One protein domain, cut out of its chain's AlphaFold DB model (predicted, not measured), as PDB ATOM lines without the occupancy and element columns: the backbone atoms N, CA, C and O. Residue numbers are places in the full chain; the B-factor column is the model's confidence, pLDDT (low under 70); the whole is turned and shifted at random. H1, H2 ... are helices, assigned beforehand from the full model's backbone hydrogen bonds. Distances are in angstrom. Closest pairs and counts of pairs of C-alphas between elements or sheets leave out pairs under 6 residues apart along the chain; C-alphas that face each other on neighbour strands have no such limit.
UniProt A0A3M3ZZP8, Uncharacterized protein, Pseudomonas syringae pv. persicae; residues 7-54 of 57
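Overview. This is residues 7 to 54 of the 57 residues of an uncharacterized protein of Pseudomonas syringae pv. persicae (UniProt A0A3M3ZZP8). What shape do these coordinates draw? Four short helices form a small elongated cluster, with H1 toward one end, H3 toward the other, and H2 and H4 between them on different sides. A long link, residues 29 to 39, loops from H2 to the start of H3. What is the make-up and size? The printed part has 48 residues with four named helices, in the order H1, H2, H3, H4, and no named strand; the class is all helix. It is compact, with a radius of gyration of the C-alphas of 10.3 A and spans of 29 by 18 by 18 A.

Along the chain. Where do the first helices lie? H1 is residues 7 to 13, 9.9 A long, with C-alpha 7 at (94.551, 479.263, 14.979). H2 is residues 22 to 28, also 9.9 A. Where are the later ones? H3, residues 40 to 48, is the longest at 12.0 A. H4, residues 51 to 54, spans 5.0 A and ends with C-alpha 54 at (98.243, 472.302, 10.847).

Arrangement. How does H1 stand to the others? H1 and H2 are close but not clearly touching, the closest C-alphas being those of Phe 10 and Ala 25, 7.6 A apart; they run the same way at a shallow tilt of 16 degrees. H1 and H4 touch, closest at the C-alphas of Phe 10 and Ile 54, 5.2 A. H1 and H3 are apart. What of H2 and H3? They touch, closest at the C-alphas of Leu 22 and Thr 47, 6.9 A, and run the same way at a shallow tilt of 29 degrees. Where does H4 stand to H2 and H3? H2 and H4 are apart, and H3 and H4 meet only through their link. What do the backbones show? In H1, H2 and H3 every O i to N i+4 pair is within hydrogen-bond range; H4 is too short for such a pair.

Size, cuts and confidence. How far does it reach? The two C-alphas farthest apart, those of Gln 15 and Gln 36, are 28.8 A apart. Are there cuts or long links? The printed part has no cut; the link from H2 to H3 is long, with 11 residues. How confident is the model? The mean pLDDT of the printed part is 90.7, and no printed residue is under 70.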
ATOM      1  N   LYS A   7      95.625 479.616  14.035       89.88
ATOM      2  CA  LYS A   7      94.551 479.263  14.979       89.88
ATOM      3  C   LYS A   7      93.347 478.672  14.250       89.88
ATOM      4  O   LYS A   7      92.775 477.683  14.700       89.88
ATOM      5  N   GLN A   8      92.980 479.267  13.115       90.31
ATOM      6  CA  GLN A   8      91.886 478.770  12.277       90.31
ATOM      7  C   GLN A   8      92.242 477.429  11.643       90.31
ATOM      8  O   GLN A   8      91.448 476.496  11.703       90.31
ATOM      9  N   ARG A   9      93.453 477.305  11.093       89.56
ATOM     10  CA  ARG A   9      93.912 476.049  10.491       89.56
ATOM     11  C   ARG A   9      94.007 474.919  11.521       89.56
ATOM     12  O   ARG A   9      93.605 473.803  11.222       89.56
ATOM     13  N   PHE A  10      94.465 475.202  12.741       91.88
ATOM     14  CA  PHE A  10      94.467 474.218  13.826       91.88
ATOM     15  C   PHE A  10      93.047 473.792  14.209       91.88
ATOM     16  O   PHE A  10      92.790 472.602  14.360       91.88
ATOM     17  N   ALA A  11      92.113 474.742  14.317       92.75
ATOM     18  CA  ALA A  11      90.711 474.426  14.577       92.75
ATOM     19  C   ALA A  11      90.111 473.542  13.479       92.75
ATOM     20  O   ALA A  11      89.452 472.562  13.797       92.75
ATOM     21  N   GLN A  12      90.406 473.823  12.208       90.94
ATOM     22  CA  GLN A  12      89.985 472.982  11.084       90.94
ATOM     23  C   GLN A  12      90.596 471.575  11.165       90.94
ATOM     24  O   GLN A  12      89.864 470.592  11.100       90.94
ATOM     25  N   ALA A  13      91.911 471.471  11.384       89.31
ATOM     26  CA  ALA A  13      92.617 470.192  11.495       89.31
ATOM     27  C   ALA A  13      92.131 469.329  12.675       89.31
ATOM     28  O   ALA A  13      92.191 468.103  12.621       89.31
ATOM     29  N   ARG A  14      91.638 469.964  13.744       89.69
ATOM     30  CA  ARG A  14      91.098 469.307  14.945       89.69
ATOM     31  C   ARG A  14      89.566 469.296  15.015       89.69
ATOM     32  O   ARG A  14      89.034 468.902  16.045       89.69
ATOM     33  N   GLN A  15      88.875 469.729  13.958       91.06
ATOM     34  CA  GLN A  15      87.408 469.817  13.885       91.06
ATOM     35  C   GLN A  15      86.767 470.586  15.062       91.06
ATOM     36  O   GLN A  15      85.684 470.257  15.541       91.06
ATOM     37  N   LEU A  16      87.440 471.632  15.544       91.81
ATOM     38  CA  LEU A  16      86.943 472.480  16.626       91.81
ATOM     39  C   LEU A  16      85.932 473.495  16.086       91.81
ATOM     40  O   LEU A  16      86.178 474.151  15.075       91.81
ATOM     41  N   GLN A  17      84.836 473.709  16.820       90.50
ATOM     42  CA  GLN A  17      83.829 474.717  16.464       90.50
ATOM     43  C   GLN A  17      84.381 476.153  16.487       90.50
ATOM     44  O   GLN A  17      83.869 477.026  15.787       90.50
ATOM     45  N   LYS A  18      85.408 476.425  17.307       91.81
ATOM     46  CA  LYS A  18      86.041 477.744  17.443       91.81
ATOM     47  C   LYS A  18      87.566 477.619  17.570       91.81
ATOM     48  O   LYS A  18      88.044 476.640  18.147       91.81
ATOM     49  N   PRO A  19      88.340 478.612  17.091       92.12
ATOM     50  CA  PRO A  19      89.772 478.685  17.349       92.12
ATOM     51  C   PRO A  19      90.074 478.788  18.844       92.12
ATOM     52  O   PRO A  19      89.407 479.523  19.569       92.12
ATOM     53  N   VAL A  20      91.113 478.086  19.285       92.69
ATOM     54  CA  VAL A  20      91.550 478.064  20.685       92.69
ATOM     55  C   VAL A  20      92.861 478.829  20.885       92.69
ATOM     56  O   VAL A  20      93.579 479.146  19.931       92.69
ATOM     57  N   GLY A  21      93.165 479.159  22.142       91.81
ATOM     58  CA  GLY A  21      94.446 479.754  22.529       91.81
ATOM     59  C   GLY A  21      95.616 478.774  22.387       91.81
ATOM     60  O   GLY A  21      95.415 477.565  22.296       91.81
ATOM     61  N   LEU A  22      96.850 479.295  22.405       90.88
ATOM     62  CA  LEU A  22      98.071 478.497  22.226       90.88
ATOM     63  C   LEU A  22      98.197 477.374  23.268       90.88
ATOM     64  O   LEU A  22      98.430 476.231  22.894       90.88
ATOM     65  N   ASN A  23      97.983 477.674  24.554       92.06
ATOM     66  CA  ASN A  23      98.055 476.668  25.620       92.06
ATOM     67  C   ASN A  23      97.046 475.534  25.411       92.06
ATOM     68  O   ASN A  23      97.415 474.366  25.473       92.06
ATOM     69  N   SER A  24      95.795 475.866  25.088       93.12
ATOM     70  CA  SER A  24      94.767 474.867  24.791       93.12
ATOM     71  C   SER A  24      95.102 474.062  23.534       93.12
ATOM     72  O   SER A  24      94.909 472.853  23.515       93.12
ATOM     73  N   ALA A  25      95.642 474.702  22.491       94.38
ATOM     74  CA  ALA A  25      96.072 474.009  21.279       94.38
ATOM     75  C   ALA A  25      97.199 473.004  21.560       94.38
ATOM     76  O   ALA A  25      97.156 471.882  21.059       94.38
ATOM     77  N   LEU A  26      98.170 473.376  22.398       93.94
ATOM     78  CA  LEU A  26      99.221 472.468  22.856       93.94
ATOM     79  C   LEU A  26      98.635 471.308  23.657       93.94
ATOM     80  O   LEU A  26      98.924 470.163  23.330       93.94
ATOM     81  N   GLN A  27      97.760 471.578  24.629       93.44
ATOM     82  CA  GLN A  27      97.114 470.533  25.430       93.44
ATOM     83  C   GLN A  27      96.333 469.539  24.557       93.44
ATOM     84  O   GLN A  27      96.499 468.331  24.709       93.44
ATOM     85  N   LEU A  28      95.555 470.028  23.584       93.31
ATOM     86  CA  LEU A  28      94.833 469.191  22.613       93.31
ATOM     87  C   LEU A  28      95.769 468.398  21.690       93.31
ATOM     88  O   LEU A  28      95.392 467.353  21.166       93.31
ATOM     89  N   ALA A  29      96.990 468.887  21.477       92.06
ATOM     90  CA  ALA A  29      98.037 468.176  20.755       92.06
ATOM     91  C   ALA A  29      98.846 467.213  21.648       92.06
ATOM     92  O   ALA A  29      99.819 466.636  21.165       92.06
ATOM     93  N   GLY A  30      98.486 467.046  22.928       93.44
ATOM     94  CA  GLY A  30      99.243 466.240  23.892       93.44
ATOM     95  C   GLY A  30     100.575 466.875  24.310       93.44
ATOM     96  O   GLY A  30     101.479 466.189  24.777       93.44
ATOM     97  N   MET A  31     100.722 468.185  24.114       94.19
ATOM     98  CA  MET A  31     101.929 468.955  24.396       94.19
ATOM     99  C   MET A  31     101.712 469.901  25.579       94.19
ATOM    100  O   MET A  31     100.623 470.424  25.802       94.19
ATOM    101  N   GLN A  32     102.787 470.190  26.305       92.81
ATOM    102  CA  GLN A  32     102.811 471.253  27.308       92.81
ATOM    103  C   GLN A  32     103.515 472.491  26.751       92.81
ATOM    104  O   GLN A  32     104.428 472.383  25.917       92.81
ATOM    105  N   PHE A  33     103.087 473.663  27.221       92.25
ATOM    106  CA  PHE A  33     103.794 474.912  26.971       92.25
ATOM    107  C   PHE A  33     105.168 474.851  27.628       92.25
ATOM    108  O   PHE A  33     105.289 474.525  28.806       92.25
ATOM    109  N   SER A  34     106.206 475.138  26.851       91.50
ATOM    110  CA  SER A  34     107.583 475.122  27.335       91.50
ATOM    111  C   SER A  34     108.131 476.540  27.411       91.50
ATOM    112  O   SER A  34     108.090 477.255  26.413       91.50
ATOM    113  N   GLY A  35     108.671 476.927  28.570       89.56
ATOM    114  CA  GLY A  35     109.305 478.226  28.804       89.56
ATOM    115  C   GLY A  35     108.382 479.270  29.441       89.56
ATOM    116  O   GLY A  35     107.315 478.957  29.959       89.56
ATOM    117  N   GLN A  36     108.823 480.529  29.423       88.31
ATOM    118  CA  GLN A  36     108.093 481.641  30.028       88.31
ATOM    119  C   GLN A  36     107.005 482.174  29.086       88.31
ATOM    120  O   GLN A  36     107.291 482.545  27.944       88.31
ATOM    121  N   GLN A  37     105.772 482.256  29.588       78.69
ATOM    122  CA  GLN A  37     104.634 482.826  28.864       78.69
ATOM    123  C   GLN A  37     104.867 484.318  28.566       78.69
ATOM    124  O   GLN A  37     105.482 485.024  29.368       78.69
ATOM    125  N   HIS A  38     104.367 484.799  27.423       77.31
ATOM    126  CA  HIS A  38     104.481 486.196  26.966       77.31
ATOM    127  C   HIS A  38     105.884 486.633  26.521       77.31
ATOM    128  O   HIS A  38     106.144 487.820  26.310       77.31
ATOM    129  N   ARG A  39     106.800 485.682  26.315       85.25
ATOM    130  CA  ARG A  39     108.013 485.918  25.527       85.25
ATOM    131  C   ARG A  39     107.712 485.572  24.074       85.25
ATOM    132  O   ARG A  39     107.543 484.401  23.755       85.25
ATOM    133  N   ALA A  40     107.749 486.565  23.183       87.12
ATOM    134  CA  ALA A  40     107.438 486.382  21.760       87.12
ATOM    135  C   ALA A  40     108.200 485.211  21.109       87.12
ATOM    136  O   ALA A  40     107.621 484.428  20.363       87.12
ATOM    137  N   LEU A  41     109.485 485.035  21.444       90.69
ATOM    138  CA  LEU A  41     110.288 483.909  20.961       90.69
ATOM    139  C   LEU A  41     109.777 482.549  21.465       90.69
ATOM    140  O   LEU A  41     109.776 481.569  20.723       90.69
ATOM    141  N   VAL A  42     109.356 482.478  22.727       92.00
ATOM    142  CA  VAL A  42     108.824 481.254  23.336       92.00
ATOM    143  C   VAL A  42     107.467 480.913  22.728       92.00
ATOM    144  O   VAL A  42     107.234 479.762  22.357       92.00
ATOM    145  N   ASP A  43     106.606 481.912  22.546       89.06
ATOM    146  CA  ASP A  43     105.311 481.742  21.887       89.06
ATOM    147  C   ASP A  43     105.494 481.285  20.432       89.06
ATOM    148  O   ASP A  43     104.813 480.357  19.989       89.06
ATOM    149  N   ALA A  44     106.469 481.850  19.709       91.06
ATOM    150  CA  ALA A  44     106.808 481.428  18.352       91.06
ATOM    151  C   ALA A  44     107.297 479.972  18.305       91.06
ATOM    152  O   ALA A  44     106.831 479.200  17.469       91.06
ATOM    153  N   ARG A  45     108.174 479.560  19.233       93.31
ATOM    154  CA  ARG A  45     108.655 478.168  19.325       93.31
ATOM    155  C   ARG A  45     107.529 477.189  19.634       93.31
ATOM    156  O   ARG A  45     107.414 476.159  18.977       93.31
ATOM    157  N   ASN A  46     106.682 477.506  20.609       93.44
ATOM    158  CA  ASN A  46     105.547 476.657  20.959       93.44
ATOM    159  C   ASN A  46     104.521 476.582  19.819       93.44
ATOM    160  O   ASN A  46     104.007 475.505  19.529       93.44
ATOM    161  N   THR A  47     104.284 477.689  19.116       91.50
ATOM    162  CA  THR A  47     103.417 477.717  17.929       91.50
ATOM    163  C   THR A  47     104.005 476.890  16.783       91.50
ATOM    164  O   THR A  47     103.281 476.130  16.144       91.50
ATOM    165  N   ALA A  48     105.321 476.971  16.552       92.56
ATOM    166  CA  ALA A  48     106.008 476.214  15.506       92.56
ATOM    167  C   ALA A  48     105.856 474.690  15.676       92.56
ATOM    168  O   ALA A  48     105.730 473.969  14.688       92.56
ATOM    169  N   ARG A  49     105.776 474.197  16.920       92.31
ATOM    170  CA  ARG A  49     105.535 472.771  17.221       92.31
ATOM    171  C   ARG A  49     104.172 472.271  16.744       92.31
ATOM    172  O   ARG A  49     104.013 471.076  16.523       92.31
ATOM    173  N   LEU A  50     103.199 473.167  16.577       92.06
ATOM    174  CA  LEU A  50     101.881 472.820  16.051       92.06
ATOM    175  C   LEU A  50     101.863 472.763  14.518       92.06
ATOM    176  O   LEU A  50     100.947 472.168  13.963       92.06
ATOM    177  N   LEU A  51     102.853 473.332  13.816       92.00
ATOM    178  CA  LEU A  51     102.850 473.409  12.347       92.00
ATOM    179  C   LEU A  51     102.685 472.052  11.644       92.00
ATOM    180  O   LEU A  51     101.858 471.994  10.736       92.00
ATOM    181  N   PRO A  52     103.345 470.951  12.064       90.06
ATOM    182  CA  PRO A  52     103.149 469.636  11.442       90.06
ATOM    183  C   PRO A  52     101.724 469.081  11.577       90.06
ATOM    184  O   PRO A  52     101.346 468.172  10.850       90.06
ATOM    185  N   LEU A  53     100.938 469.602  12.525       86.62
ATOM    186  CA  LEU A  53      99.543 469.214  12.756       86.62
ATOM    187  C   LEU A  53      98.554 470.110  11.994       86.62
ATOM    188  O   LEU A  53      97.363 469.820  11.957       86.62
ATOM    189  N   ILE A  54      99.037 471.231  11.458       87.06
ATOM    190  CA  ILE A  54      98.243 472.302  10.847       87.06
ATOM    191  C   ILE A  54      98.439 472.327   9.330       87.06
ATOM    192  O   ILE A  54      97.511 472.644   8.581       87.06
TER     193      ILE A  54